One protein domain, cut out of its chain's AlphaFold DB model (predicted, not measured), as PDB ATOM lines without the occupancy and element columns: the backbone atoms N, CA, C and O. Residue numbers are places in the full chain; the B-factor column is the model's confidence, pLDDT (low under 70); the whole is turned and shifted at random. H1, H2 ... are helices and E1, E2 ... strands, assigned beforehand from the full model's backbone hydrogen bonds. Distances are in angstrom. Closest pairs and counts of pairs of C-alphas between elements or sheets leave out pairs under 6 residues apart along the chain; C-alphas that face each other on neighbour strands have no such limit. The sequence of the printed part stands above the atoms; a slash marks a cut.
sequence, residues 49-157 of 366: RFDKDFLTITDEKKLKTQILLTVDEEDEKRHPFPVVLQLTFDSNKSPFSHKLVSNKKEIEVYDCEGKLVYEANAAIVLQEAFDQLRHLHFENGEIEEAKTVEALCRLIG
ATOM      1  N   ARG A  49     125.814 197.614 173.954       90.81
ATOM      2  CA  ARG A  49     126.867 198.623 173.778       90.81
ATOM      3  C   ARG A  49     128.034 198.359 174.704       90.81
ATOM      4  O   ARG A  49     127.834 197.949 175.840       90.81
ATOM      5  N   PHE A  50     129.232 198.685 174.252       91.31
ATOM      6  CA  PHE A  50     130.389 198.770 175.126       91.31
ATOM      7  C   PHE A  50     130.224 199.918 176.120       91.31
ATOM      8  O   PHE A  50     129.831 201.039 175.758       91.31
ATOM      9  N   ASP A  51     130.572 199.649 177.371       90.88
ATOM     10  CA  ASP A  51     130.798 200.690 178.351       90.88
ATOM     11  C   ASP A  51     132.192 201.290 178.150       90.88
ATOM     12  O   ASP A  51     133.214 200.633 178.353       90.88
ATOM     13  N   LYS A  52     132.222 202.564 177.755       87.62
ATOM     14  CA  LYS A  52     133.466 203.304 177.519       87.62
ATOM     15  C   LYS A  52     134.307 203.459 178.786       87.62
ATOM     16  O   LYS A  52     135.521 203.571 178.676       87.62
ATOM     17  N   ASP A  53     133.676 203.485 179.959       88.69
ATOM     18  CA  ASP A  53     134.360 203.805 181.211       88.69
ATOM     19  C   ASP A  53     135.031 202.551 181.810       88.69
ATOM     20  O   ASP A  53     135.906 202.660 182.665       88.69
ATOM     21  N   PHE A  54     134.685 201.360 181.302       88.38
ATOM     22  CA  PHE A  54     135.234 200.071 181.734       88.38
ATOM     23  C   PHE A  54     136.015 199.338 180.640       88.38
ATOM     24  O   PHE A  54     136.404 198.188 180.836       88.38
ATOM     25  N   LEU A  55     136.250 199.976 179.493       92.62
ATOM     26  CA  LEU A  55     136.907 199.365 178.346       92.62
ATOM     27  C   LEU A  55     138.432 199.477 178.428       92.62
ATOM     28  O   LEU A  55     138.997 200.567 178.392       92.62
ATOM     29  N   THR A  56     139.112 198.333 178.474       93.50
ATOM     30  CA  THR A  56     140.575 198.246 178.411       93.50
ATOM     31  C   THR A  56     141.017 197.081 177.532       93.50
ATOM     32  O   THR A  56     140.390 196.022 177.518       93.50
ATOM     33  N   ILE A  57     142.117 197.280 176.805       91.62
ATOM     34  CA  ILE A  57     142.800 196.233 176.041       91.62
ATOM     35  C   ILE A  57     144.240 196.184 176.529       91.62
ATOM     36  O   ILE A  57     144.904 197.216 176.596       91.62
ATOM     37  N   THR A  58     144.704 194.999 176.914       91.00
ATOM     38  CA  THR A  58     146.085 194.792 177.365       91.00
ATOM     39  C   THR A  58     147.001 194.411 176.203       91.00
ATOM     40  O   THR A  58     146.545 193.903 175.179       91.00
ATOM     41  N   ASP A  59     148.313 194.558 176.398       87.44
ATOM     42  CA  ASP A  59     149.333 194.091 175.444       87.44
ATOM     43  C   ASP A  59     149.302 192.564 175.242       87.44
ATOM     44  O   ASP A  59     149.710 192.056 174.203       87.44
ATOM     45  N   GLU A  60     148.736 191.822 176.201       89.44
ATOM     46  CA  GLU A  60     148.450 190.383 176.096       89.44
ATOM     47  C   GLU A  60     147.201 190.079 175.244       89.44
ATOM     48  O   GLU A  60     146.693 188.958 175.263       89.44
ATOM     49  N   LYS A  61     146.664 191.072 174.525       90.56
ATOM     50  CA  LYS A  61     145.443 190.971 173.715       90.56
ATOM     51  C   LYS A  61     144.210 190.569 174.537       90.56
ATOM     52  O   LYS A  61     143.316 189.912 174.019       90.56
ATOM     53  N   LYS A  62     144.123 190.954 175.816       91.69
ATOM     54  CA  LYS A  62     142.902 190.747 176.618       91.69
ATOM     55  C   LYS A  62     142.024 191.983 176.580       91.69
ATOM     56  O   LYS A  62     142.445 193.049 177.026       91.69
ATOM     57  N   LEU A  63     140.791 191.806 176.122       91.12
ATOM     58  CA  LEU A  63     139.712 192.769 176.263       91.12
ATOM     59  C   LEU A  63     139.070 192.598 177.639       91.12
ATOM     60  O   LEU A  63     138.605 191.510 177.976       91.12
ATOM     61  N   LYS A  64     139.011 193.675 178.420       93.38
ATOM     62  CA  LYS A  64     138.178 193.760 179.624       93.38
ATOM     63  C   LYS A  64     137.201 194.905 179.438       93.38
ATOM     64  O   LYS A  64     137.616 196.023 179.141       93.38
ATOM     65  N   THR A  65     135.913 194.622 179.568       93.31
ATOM     66  CA  THR A  65     134.861 195.618 179.366       93.31
ATOM     67  C   THR A  65     133.607 195.283 180.164       93.31
ATOM     68  O   THR A  65     133.509 194.224 180.785       93.31
ATOM     69  N   GLN A  66     132.643 196.195 180.139       92.56
ATOM     70  CA  GLN A  66     131.259 195.896 180.466       92.56
ATOM     71  C   GLN A  66     130.417 196.095 179.213       92.56
ATOM     72  O   GLN A  66     130.606 197.061 178.474       92.56
ATOM     73  N   ILE A  67     129.482 195.184 178.980       90.44
ATOM     74  CA  ILE A  67     128.509 195.306 177.902       90.44
ATOM     75  C   ILE A  67     127.164 195.666 178.507       90.44
ATOM     76  O   ILE A  67     126.653 194.993 179.395       90.44
ATOM     77  N   LEU A  68     126.621 196.777 178.032       89.69
ATOM     78  CA  LEU A  68     125.413 197.408 178.520       89.69
ATOM     79  C   LEU A  68     124.227 196.945 177.676       89.69
ATOM     80  O   LEU A  68     124.148 197.266 176.486       89.69
ATOM     81  N   LEU A  69     123.297 196.228 178.302       86.12
ATOM     82  CA  LEU A  69     122.012 195.863 177.709       86.12
ATOM     83  C   LEU A  69     120.992 196.987 177.914       86.12
ATOM     84  O   LEU A  69     120.827 197.484 179.030       86.12
ATOM     85  N   THR A  70     120.302 197.364 176.833       78.94
ATOM     86  CA  THR A  70     119.150 198.284 176.863       78.94
ATOM     87  C   THR A  70     117.863 197.470 176.743       78.94
ATOM     88  O   THR A  70     117.721 196.725 175.773       78.94
ATOM     89  N   VAL A  71     116.951 197.581 177.713       68.19
ATOM     90  CA  VAL A  71     115.736 196.748 177.758       68.19
ATOM     91  C   VAL A  71     114.491 197.500 177.265       68.19
ATOM     92  O   VAL A  71     113.783 196.895 176.456       68.19
ATOM     93  N   ASP A  72     114.307 198.788 177.617       60.06
ATOM     94  CA  ASP A  72     113.107 199.602 177.307       60.06
ATOM     95  C   ASP A  72     113.390 201.099 176.997       60.06
ATOM     96  O   ASP A  72     114.485 201.603 177.255       60.06
ATOM     97  N   GLU A  73     112.378 201.797 176.447       49.44
ATOM     98  CA  GLU A  73     112.352 203.232 176.063       49.44
ATOM     99  C   GLU A  73     112.685 204.211 177.178       49.44
ATOM    100  O   GLU A  73     113.390 205.197 176.962       49.44
ATOM    101  N   GLU A  74     112.121 203.949 178.351       50.28
ATOM    102  CA  GLU A  74     112.124 204.869 179.485       50.28
ATOM    103  C   GLU A  74     113.239 204.546 180.484       50.28
ATOM    104  O   GLU A  74     113.522 205.339 181.384       50.28
ATOM    105  N   ASP A  75     113.888 203.388 180.337       47.66
ATOM    106  CA  ASP A  75     114.843 202.906 181.321       47.66
ATOM    107  C   ASP A  75     116.245 203.444 181.002       47.66
ATOM    108  O   ASP A  75     117.021 202.894 180.218       47.66
ATOM    109  N   GLU A  76     116.615 204.530 181.684       49.94
ATOM    110  CA  GLU A  76     118.014 204.957 181.812       49.94
ATOM    111  C   GLU A  76     118.897 203.856 182.445       49.94
ATOM    112  O   GLU A  76     120.132 203.944 182.413       49.94
ATOM    113  N   LYS A  77     118.292 202.796 183.010       57.81
ATOM    114  CA  LYS A  77     118.995 201.652 183.591       57.81
ATOM    115  C   LYS A  77     119.559 200.742 182.510       57.81
ATOM    116  O   LYS A  77     118.895 199.906 181.907       57.81
ATOM    117  N   ARG A  78     120.867 200.870 182.333       72.12
ATOM    118  CA  ARG A  78     121.680 199.916 181.587       72.12
ATOM    119  C   ARG A  78     122.093 198.784 182.515       72.12
ATOM    120  O   ARG A  78     122.612 199.045 183.599       72.12
ATOM    121  N   HIS A  79     121.901 197.541 182.082       82.50
ATOM    122  CA  HIS A  79     122.375 196.371 182.825       82.50
ATOM    123  C   HIS A  79     123.793 196.010 182.366       82.50
ATOM    124  O   HIS A  79     123.958 195.661 181.192       82.50
ATOM    125  N   PRO A  80     124.814 196.117 183.237       87.31
ATOM    126  CA  PRO A  80     126.186 195.815 182.869       87.31
ATOM    127  C   PRO A  80     126.474 194.316 182.963       87.31
ATOM    128  O   PRO A  80     126.230 193.680 183.989       87.31
ATOM    129  N   PHE A  81     127.076 193.776 181.910       89.31
ATOM    130  CA  PHE A  81     127.644 192.436 181.882       89.31
ATOM    131  C   PHE A  81     129.167 192.535 181.800       89.31
ATOM    132  O   PHE A  81     129.676 193.015 180.785       89.31
ATOM    133  N   PRO A  82     129.915 192.131 182.840       89.56
ATOM    134  CA  PRO A  82     131.367 192.126 182.775       89.56
ATOM    135  C   PRO A  82     131.835 191.081 181.761       89.56
ATOM    136  O   PRO A  82     131.390 189.935 181.784       89.56
ATOM    137  N   VAL A  83     132.753 191.482 180.887       89.12
ATOM    138  CA  VAL A  83     133.335 190.619 179.862       89.12
ATOM    139  C   VAL A  83     134.849 190.679 179.949       89.12
ATOM    140  O   VAL A  83     135.448 191.757 179.969       89.12
ATOM    141  N   VAL A  84     135.462 189.498 179.970       89.12
ATOM    142  CA  VAL A  84     136.898 189.312 179.787       89.12
ATOM    143  C   VAL A  84     137.078 188.338 178.637       89.12
ATOM    144  O   VAL A  84     136.627 187.201 178.734       89.12
ATOM    145  N   LEU A  85     137.714 188.785 177.558       87.62
ATOM    146  CA  LEU A  85     137.892 187.986 176.352       87.62
ATOM    147  C   LEU A  85     139.343 188.041 175.883       87.62
ATOM    148  O   LEU A  85     139.954 189.111 175.832       87.62
ATOM    149  N   GLN A  86     139.889 186.885 175.515       89.12
ATOM    150  CA  GLN A  86     141.152 186.812 174.795       89.12
ATOM    151  C   GLN A  86     140.892 187.129 173.319       89.12
ATOM    152  O   GLN A  86     140.147 186.419 172.650       89.12
ATOM    153  N   LEU A  87     141.496 188.201 172.815       86.50
ATOM    154  CA  LEU A  87     141.406 188.585 171.413       86.50
ATOM    155  C   LEU A  87     142.418 187.785 170.587       86.50
ATOM    156  O   LEU A  87     143.579 187.626 170.982       86.50
ATOM    157  N   THR A  88     141.974 187.338 169.417       83.88
ATOM    158  CA  THR A  88     142.780 186.577 168.458       83.88
ATOM    159  C   THR A  88     142.958 187.404 167.192       83.88
ATOM    160  O   THR A  88     141.995 187.653 166.471       83.88
ATOM    161  N   PHE A  89     144.187 187.855 166.947       83.88
ATOM    162  CA  PHE A  89     144.599 188.543 165.723       83.88
ATOM    163  C   PHE A  89     146.120 188.440 165.537       83.88
ATOM    164  O   PHE A  89     146.868 188.306 166.514       83.88
ATOM    165  N   ASP A  90     146.586 188.539 164.292       81.25
ATOM    166  CA  ASP A  90     147.968 188.202 163.911       81.25
ATOM    167  C   ASP A  90     149.022 189.244 164.329       81.25
ATOM    168  O   ASP A  90     150.210 188.935 164.422       81.25
ATOM    169  N   SER A  91     148.626 190.490 164.613       82.56
ATOM    170  CA  SER A  91     149.582 191.540 164.995       82.56
ATOM    171  C   SER A  91     150.140 191.330 166.406       82.56
ATOM    172  O   SER A  91     149.389 191.146 167.362       82.56
ATOM    173  N   ASN A  92     151.464 191.412 166.550       82.88
ATOM    174  CA  ASN A  92     152.174 191.395 167.838       82.88
ATOM    175  C   ASN A  92     152.743 192.776 168.208       82.88
ATOM    176  O   ASN A  92     153.613 192.883 169.069       82.88
ATOM    177  N   LYS A  93     152.289 193.831 167.522       87.56
ATOM    178  CA  LYS A  93     152.803 195.196 167.669       87.56
ATOM    179  C   LYS A  93     151.974 195.975 168.699       87.56
ATOM    180  O   LYS A  93     150.948 196.560 168.363       87.56
ATOM    181  N   SER A  94     152.410 195.955 169.956       85.94
ATOM    182  CA  SER A  94     151.802 196.693 171.072       85.94
ATOM    183  C   SER A  94     152.441 198.091 171.252       85.94
ATOM    184  O   SER A  94     153.520 198.338 170.699       85.94
ATOM    185  N   PRO A  95     151.817 199.034 171.994       88.44
ATOM    186  CA  PRO A  95     150.510 198.942 172.651       88.44
ATOM    187  C   PRO A  95     149.347 198.972 171.656       88.44
ATOM    188  O   PRO A  95     149.451 199.563 170.581       88.44
ATOM    189  N   PHE A  96     148.226 198.357 172.034       92.62
ATOM    190  CA  PHE A  96     146.997 198.402 171.243       92.62
ATOM    191  C   PHE A  96     146.150 199.615 171.625       92.62
ATOM    192  O   PHE A  96     145.930 199.898 172.805       92.62
ATOM    193  N   SER A  97     145.640 200.318 170.618       92.50
ATOM    194  CA  SER A  97     144.650 201.382 170.798       92.50
ATOM    195  C   SER A  97     143.270 200.902 170.359       92.50
ATOM    196  O   SER A  97     143.143 199.893 169.666       92.50
ATOM    197  N   HIS A  98     142.218 201.593 170.791       93.81
ATOM    198  CA  HIS A  98     140.853 201.207 170.462       93.81
ATOM    199  C   HIS A  98     139.960 202.417 170.227       93.81
ATOM    200  O   HIS A  98     140.217 203.520 170.714       93.81
ATOM    201  N   LYS A  99     138.867 202.177 169.510       93.56
ATOM    202  CA  LYS A  99     137.828 203.161 169.240       93.56
ATOM    203  C   LYS A  99     136.467 202.487 169.283       93.56
ATOM    204  O   LYS A  99     136.285 201.393 168.764       93.56
ATOM    205  N   LEU A 100     135.507 203.164 169.906       91.00
ATOM    206  CA  LEU A 100     134.112 202.749 169.875       91.00
ATOM    207  C   LEU A 100     133.395 203.444 168.721       91.00
ATOM    208  O   LEU A 100     133.412 204.675 168.630       91.00
ATOM    209  N   VAL A 101     132.739 202.659 167.870       87.62
ATOM    210  CA  VAL A 101     131.993 203.137 166.697       87.62
ATOM    211  C   VAL A 101     130.536 202.691 166.745       87.62
ATOM    212  O   VAL A 101     130.093 202.068 167.715       87.62
ATOM    213  N   SER A 102     129.745 203.126 165.759       82.25
ATOM    214  CA  SER A 102     128.334 202.743 165.619       82.25
ATOM    215  C   SER A 102     127.517 202.978 166.896       82.25
ATOM    216  O   SER A 102     126.787 202.110 167.364       82.25
ATOM    217  N   ASN A 103     127.671 204.161 167.508       85.62
ATOM    218  CA  ASN A 103     127.065 204.506 168.802       85.62
ATOM    219  C   ASN A 103     127.436 203.511 169.925       85.62
ATOM    220  O   ASN A 103     126.580 203.061 170.694       85.62
ATOM    221  N   LYS A 104     128.731 203.174 170.001       88.94
ATOM    222  CA  LYS A 104     129.343 202.243 170.966       88.94
ATOM    223  C   LYS A 104     128.875 200.794 170.845       88.94
ATOM    224  O   LYS A 104     129.064 200.022 171.780       88.94
ATOM    225  N   LYS A 105     128.254 200.418 169.731       87.44
ATOM    226  CA  LYS A 105     127.879 199.024 169.465       87.44
ATOM    227  C   LYS A 105     129.061 198.203 168.975       87.44
ATOM    228  O   LYS A 105     129.010 196.986 169.042       87.44
ATOM    229  N   GLU A 106     130.111 198.856 168.499       88.25
ATOM    230  CA  GLU A 106     131.264 198.212 167.884       88.25
ATOM    231  C   GLU A 106     132.558 198.749 168.476       88.25
ATOM    232  O   GLU A 106     132.629 199.905 168.910       88.25
ATOM    233  N   ILE A 107     133.565 197.883 168.483       90.62
ATOM    234  CA  ILE A 107     134.931 198.204 168.857       90.62
ATOM    235  C   ILE A 107     135.848 197.944 167.671       90.62
ATOM    236  O   ILE A 107     135.824 196.867 167.086       90.62
ATOM    237  N   GLU A 108     136.671 198.936 167.357       92.12
ATOM    238  CA  GLU A 108     137.808 198.840 166.450       92.12
ATOM    239  C   GLU A 108     139.079 198.831 167.304       92.12
ATOM    240  O   GLU A 108     139.220 199.657 168.212       92.12
ATOM    241  N   VAL A 109     140.005 197.915 167.033       92.00
ATOM    242  CA  VAL A 109     141.295 197.803 167.726       92.00
ATOM    243  C   VAL A 109     142.410 197.949 166.712       92.00
ATOM    244  O   VAL A 109     142.400 197.296 165.666       92.00
ATOM    245  N   TYR A 110     143.389 198.779 167.049       93.06
ATOM    246  CA  TYR A 110     144.513 199.101 166.187       93.06
ATOM    247  C   TYR A 110     145.832 198.760 166.869       93.06
ATOM    248  O   TYR A 110     145.971 198.921 168.086       93.06
ATOM    249  N   ASP A 111     146.806 198.317 166.083       93.19
ATOM    250  CA  ASP A 111     148.181 198.176 166.557       93.19
ATOM    251  C   ASP A 111     148.909 199.524 166.662       93.19
ATOM    252  O   ASP A 111     148.357 200.584 166.346       93.19
ATOM    253  N   CYS A 112     150.158 199.501 167.136       92.62
ATOM    254  CA  CYS A 112     150.940 200.724 167.336       92.62
ATOM    255  C   CYS A 112     151.335 201.446 166.034       92.62
ATOM    256  O   CYS A 112     151.791 202.588 166.088       92.62
ATOM    257  N   GLU A 113     151.122 200.825 164.869       93.75
ATOM    258  CA  GLU A 113     151.295 201.445 163.550       93.75
ATOM    259  C   GLU A 113     149.978 202.021 163.001       93.75
ATOM    260  O   GLU A 113     149.958 202.600 161.916       93.75
ATOM    261  N   GLY A 114     148.877 201.892 163.748       91.81
ATOM    262  CA  GLY A 114     147.555 202.368 163.352       91.81
ATOM    263  C   GLY A 114     146.825 201.433 162.386       91.81
ATOM    264  O   GLY A 114     145.822 201.835 161.794       91.81
ATOM    265  N   LYS A 115     147.286 200.190 162.209       91.44
ATOM    266  CA  LYS A 115     146.586 199.191 161.394       91.44
ATOM    267  C   LYS A 115     145.411 198.621 162.186       91.44
ATOM    268  O   LYS A 115     145.589 198.235 163.337       91.44
ATOM    269  N   LEU A 116     144.227 198.526 161.571       89.88
ATOM    270  CA  LEU A 116     143.080 197.816 162.151       89.88
ATOM    271  C   LEU A 116     143.420 196.323 162.254       89.88
ATOM    272  O   LEU A 116     143.760 195.692 161.252       89.88
ATOM    273  N   VAL A 117     143.354 195.776 163.466       88.94
ATOM    274  CA  VAL A 117     143.718 194.378 163.760       88.94
ATOM    275  C   VAL A 117     142.563 193.560 164.315       88.94
ATOM    276  O   VAL A 117     142.623 192.336 164.268       88.94
ATOM    277  N   TYR A 118     141.520 194.206 164.833       87.44
ATOM    278  CA  TYR A 118     140.322 193.529 165.313       87.44
ATOM    279  C   TYR A 118     139.123 194.471 165.249       87.44
ATOM    280  O   TYR A 118     139.237 195.657 165.561       87.44
ATOM    281  N   GLU A 119     137.975 193.931 164.865       86.81
ATOM    282  CA  GLU A 119     136.700 194.635 164.843       86.81
ATOM    283  C   GLU A 119     135.612 193.675 165.326       86.81
ATOM    284  O   GLU A 119     135.534 192.549 164.841       86.81
ATOM    285  N   ALA A 120     134.770 194.101 166.268       84.94
ATOM    286  CA  ALA A 120     133.637 193.285 166.692       84.94
ATOM    287  C   ALA A 120     132.461 194.109 167.215       84.94
ATOM    288  O   ALA A 120     132.620 195.188 167.791       84.94
ATOM    289  N   ASN A 121     131.263 193.544 167.078       87.00
ATOM    290  CA  ASN A 121     130.049 194.070 167.687       87.00
ATOM    291  C   ASN A 121     129.918 193.596 169.148       87.00
ATOM    292  O   ASN A 121     130.224 192.451 169.477       87.00
ATOM    293  N   ALA A 122     129.408 194.456 170.026       89.31
ATOM    294  CA  ALA A 122     129.187 194.176 171.441       89.31
ATOM    295  C   ALA A 122     128.310 192.933 171.656       89.31
ATOM    296  O   ALA A 122     128.572 192.139 172.556       89.31
ATOM    297  N   ALA A 123     127.300 192.715 170.811       85.94
ATOM    298  CA  ALA A 123     126.457 191.530 170.909       85.94
ATOM    299  C   ALA A 123     127.236 190.228 170.695       85.94
ATOM    300  O   ALA A 123     127.027 189.255 171.416       85.94
ATOM    301  N   ILE A 124     128.157 190.240 169.735       82.25
ATOM    302  CA  ILE A 124     129.009 189.102 169.393       82.25
ATOM    303  C   ILE A 124     130.007 188.841 170.524       82.25
ATOM    304  O   ILE A 124     130.155 187.709 170.973       82.25
ATOM    305  N   VAL A 125     130.650 189.900 171.030       87.06
ATOM    306  CA  VAL A 125     131.614 189.806 172.135       87.06
ATOM    307  C   VAL A 125     130.957 189.262 173.405       87.06
ATOM    308  O   VAL A 125     131.529 188.398 174.067       87.06
ATOM    309  N   LEU A 126     129.754 189.740 173.746       88.00
ATOM    310  CA  LEU A 126     129.023 189.238 174.910       88.00
ATOM    311  C   LEU A 126     128.637 187.772 174.734       88.00
ATOM    312  O   LEU A 126     128.756 186.981 175.668       88.00
ATOM    313  N   GLN A 127     128.175 187.420 173.537       84.25
ATOM    314  CA  GLN A 127     127.783 186.057 173.240       84.25
ATOM    315  C   GLN A 127     128.967 185.086 173.366       84.25
ATOM    316  O   GLN A 127     128.819 184.049 174.008       84.25
ATOM    317  N   GLU A 128     130.134 185.439 172.830       82.75
ATOM    318  CA  GLU A 128     131.336 184.612 172.962       82.75
ATOM    319  C   GLU A 128     131.737 184.411 174.425       82.75
ATOM    320  O   GLU A 128     132.012 183.294 174.862       82.75
ATOM    321  N   ALA A 129     131.707 185.487 175.213       86.38
ATOM    322  CA  ALA A 129     132.012 185.414 176.636       86.38
ATOM    323  C   ALA A 129     131.048 184.477 177.383       86.38
ATOM    324  O   ALA A 129     131.473 183.696 178.237       86.38
ATOM    325  N   PHE A 130     129.755 184.515 177.052       85.88
ATOM    326  CA  PHE A 130     128.774 183.601 177.633       85.88
ATOM    327  C   PHE A 130     128.949 182.162 177.163       85.88
ATOM    328  O   PHE A 130     128.797 181.249 177.972       85.88
ATOM    329  N   ASP A 131     129.280 181.922 175.897       80.25
ATOM    330  CA  ASP A 131     129.509 180.560 175.427       80.25
ATOM    331  C   ASP A 131     130.743 179.945 176.108       80.25
ATOM    332  O   ASP A 131     130.632 178.829 176.623       80.25
ATOM    333  N   GLN A 132     131.848 180.688 176.250       82.88
ATOM    334  CA  GLN A 132     133.020 180.259 177.031       82.88
ATOM    335  C   GLN A 132     132.665 179.961 178.495       82.88
ATOM    336  O   GLN A 132     133.013 178.902 179.020       82.88
ATOM    337  N   LEU A 133     131.923 180.862 179.148       86.00
ATOM    338  CA  LEU A 133     131.510 180.695 180.543       86.00
ATOM    339  C   LEU A 133     130.601 179.472 180.730       86.00
ATOM    340  O   LEU A 133     130.775 178.691 181.663       86.00
ATOM    341  N   ARG A 134     129.647 179.269 179.819       83.94
ATOM    342  CA  ARG A 134     128.758 178.104 179.833       83.94
ATOM    343  C   ARG A 134     129.543 176.804 179.671       83.94
ATOM    344  O   ARG A 134     129.241 175.840 180.368       83.94
ATOM    345  N   HIS A 135     130.508 176.762 178.749       81.62
ATOM    346  CA  HIS A 135     131.367 175.592 178.555       81.62
ATOM    347  C   HIS A 135     132.147 175.257 179.828       81.62
ATOM    348  O   HIS A 135     132.099 174.111 180.269       81.62
ATOM    349  N   LEU A 136     132.749 176.263 180.464       86.00
ATOM    350  CA  LEU A 136     133.461 176.100 181.728       86.00
ATOM    351  C   LEU A 136     132.558 175.522 182.831       86.00
ATOM    352  O   LEU A 136     132.937 174.564 183.497       86.00
ATOM    353  N   HIS A 137     131.340 176.052 182.990       87.69
ATOM    354  CA  HIS A 137     130.379 175.526 183.965       87.69
ATOM    355  C   HIS A 137     130.013 174.059 183.689       87.69
ATOM    356  O   HIS A 137     129.954 173.252 184.615       87.69
ATOM    357  N   PHE A 138     129.819 173.674 182.422       80.94
ATOM    358  CA  PHE A 138     129.572 172.271 182.073       80.94
ATOM    359  C   PHE A 138     130.756 171.363 182.417       80.94
ATOM    360  O   PHE A 138     130.543 170.299 182.995       80.94
ATOM    361  N   GLU A 139     131.982 171.776 182.094       88.06
ATOM    362  CA  GLU A 139     133.200 171.011 182.401       88.06
ATOM    363  C   GLU A 139     133.411 170.840 183.911       88.06
ATOM    364  O   GLU A 139     133.849 169.780 184.359       88.06
ATOM    365  N   ASN A 140     133.016 171.839 184.701       91.88
ATOM    366  CA  ASN A 140     133.090 171.806 186.161       91.88
ATOM    367  C   ASN A 140     131.919 171.057 186.830       91.88
ATOM    368  O   ASN A 140     131.923 170.880 188.048       91.88
ATOM    369  N   GLY A 141     130.909 170.617 186.070       89.38
ATOM    370  CA  GLY A 141     129.701 169.979 186.612       89.38
ATOM    371  C   GLY A 141     128.691 170.951 187.247       89.38
ATOM    372  O   GLY A 141     127.765 170.519 187.936       89.38
ATOM    373  N   GLU A 142     128.831 172.250 186.993       92.44
ATOM    374  CA  GLU A 142     128.008 173.357 187.499       92.44
ATOM    375  C   GLU A 142     126.771 173.557 186.599       92.44
ATOM    376  O   GLU A 142     126.649 174.494 185.806       92.44
ATOM    377  N   ILE A 143     125.852 172.588 186.644       87.31
ATOM    378  CA  ILE A 143     124.733 172.499 185.689       87.31
ATOM    379  C   ILE A 143     123.750 173.678 185.816       87.31
ATOM    380  O   ILE A 143     123.209 174.134 184.804       87.31
ATOM    381  N   GLU A 144     123.475 174.168 187.026       89.06
ATOM    382  CA  GLU A 144     122.507 175.259 187.233       89.06
ATOM    383  C   GLU A 144     123.067 176.614 186.780       89.06
ATOM    384  O   GLU A 144     122.356 177.431 186.182       89.06
ATOM    385  N   GLU A 145     124.365 176.824 186.960       88.50
ATOM    386  CA  GLU A 145     125.110 177.967 186.451       88.50
ATOM    387  C   GLU A 145     125.114 177.949 184.919       88.50
ATOM    388  O   GLU A 145     124.741 178.938 184.283       88.50
ATOM    389  N   ALA A 146     125.397 176.793 184.305       81.19
ATOM    390  CA  ALA A 146     125.322 176.632 182.855       81.19
ATOM    391  C   ALA A 146     123.912 176.932 182.303       81.19
ATOM    392  O   ALA A 146     123.776 177.599 181.273       81.19
ATOM    393  N   LYS A 147     122.848 176.501 182.999       81.56
ATOM    394  CA  LYS A 147     121.450 176.839 182.653       81.56
ATOM    395  C   LYS A 147     121.147 178.330 182.814       81.56
ATOM    396  O   LYS A 147     120.356 178.877 182.044       81.56
ATOM    397  N   THR A 148     121.756 178.988 183.795       85.50
ATOM    398  CA  THR A 148     121.605 180.431 184.009       85.50
ATOM    399  C   THR A 148     122.250 181.210 182.866       85.50
ATOM    400  O   THR A 148     121.610 182.086 182.283       85.50
ATOM    401  N   VAL A 149     123.470 180.841 182.466       83.75
ATOM    402  CA  VAL A 149     124.140 181.441 181.302       83.75
ATOM    403  C   VAL A 149     123.343 181.188 180.019       83.75
ATOM    404  O   VAL A 149     123.134 182.103 179.230       83.75
ATOM    405  N   GLU A 150     122.791 179.987 179.844       79.56
ATOM    406  CA  GLU A 150     121.890 179.659 178.734       79.56
ATOM    407  C   GLU A 150     120.655 180.584 178.677       79.56
ATOM    408  O   GLU A 150     120.232 181.000 177.594       79.56
ATOM    409  N   ALA A 151     120.076 180.929 179.830       80.69
ATOM    410  CA  ALA A 151     118.962 181.870 179.915       80.69
ATOM    411  C   ALA A 151     119.382 183.311 179.577       80.69
ATOM    412  O   ALA A 151     118.625 184.026 178.923       80.69
ATOM    413  N   LEU A 152     120.593 183.728 179.953       81.12
ATOM    414  CA  LEU A 152     121.139 185.032 179.564       81.12
ATOM    415  C   LEU A 152     121.424 185.104 178.063       81.12
ATOM    416  O   LEU A 152     121.066 186.092 177.427       81.12
ATOM    417  N   CYS A 153     121.970 184.040 177.469       77.94
ATOM    418  CA  CYS A 153     122.137 183.956 176.021       77.94
ATOM    419  C   CYS A 153     120.806 184.168 175.285       77.94
ATOM    420  O   CYS A 153     120.782 184.867 174.277       77.94
ATOM    421  N   ARG A 154     119.691 183.625 175.805       75.69
ATOM    422  CA  ARG A 154     118.336 183.827 175.246       75.69
ATOM    423  C   ARG A 154     117.919 185.281 175.178       75.69
ATOM    424  O   ARG A 154     117.300 185.683 174.200       75.69
ATOM    425  N   LEU A 155     118.270 186.054 176.198       77.38
ATOM    426  CA  LEU A 155     117.932 187.469 176.279       77.38
ATOM    427  C   LEU A 155     118.634 188.300 175.192       77.38
ATOM    428  O   LEU A 155     118.110 189.328 174.772       77.38
ATOM    429  N   ILE A 156     119.813 187.856 174.745       79.75
ATOM    430  CA  ILE A 156     120.675 188.599 173.815       79.75
ATOM    431  C   ILE A 156     120.765 187.989 172.413       79.75
ATOM    432  O   ILE A 156     121.443 188.548 171.552       79.75
ATOM    433  N   GLY A 157     120.150 186.836 172.156       81.00
ATOM    434  CA  GLY A 157     120.234 186.210 170.840       81.00
ATOM    435  C   GLY A 157     119.288 186.816 169.809       81.00
ATOM    436  O   GLY A 157     118.562 187.773 170.074       81.00
TER     437      GLY A 157
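This is residues 49 to 157 of the 366 residues of an uncharacterized protein of Peribacillus simplex NBRC 15720 = DSM 1321 (UniProt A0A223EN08). A small three-stranded sheet, E3, E4 and E5, makes one end of a flat domain, a helical hairpin of H1 and H2 makes the other, and the long strand hairpin E1 and E2 lies between them, with H1 packing on it, mostly on E2. The printed part has 109 residues, with five named strands followed by two named helices, a mixed class. Both sheets, E3 - E4 - E5 and E1 - E2, are antiparallel. The whole is compact, with a radius of gyration of the C-alphas of 15.1 A, and spans 45 by 40 by 19 A.

Find C-alpha 97 at (144.650, 201.382, 170.798), where E3, residues 97 to 101, begins. E4 is residues 106 to 110 and E5 is residues 116 to 121. E1, residues 62 to 69, runs 21.5 A, and E2, residues 79 to 86, runs 22.5 A. H1, residues 122 to 139, is 25.9 A long. H2, residues 143 to 156, runs 20.4 A to C-alpha 156 at (120.675, 188.599, 173.815).

Look first at the meander E3 E4 E5, each strand the antiparallel neighbour of the one before: N 99 and O 108 are 2.9 A apart, N 109 and O 118 2.8 A. H1 only grazes this sheet, with residues 122 to 125. In the hairpin E1 and E2, N 65 and O 83 are 2.9 A apart. The closest C-alphas of E2 and H1, those of Val 83 and Ala 129, are 6.3 A apart. H1 and H2 touch, closest at the C-alphas of Arg 134 and Ala 146, 4.8 A, at a shallow tilt of 14 degrees, opposite ways. In both helices every O i to N i+4 pair is within hydrogen-bond range.

The C-alphas farthest apart, those of Glu 113 and Glu 144, are 45.6 A apart. The printed part has no cut, and no link is long. Residues 71 to 77 have pLDDT under 70.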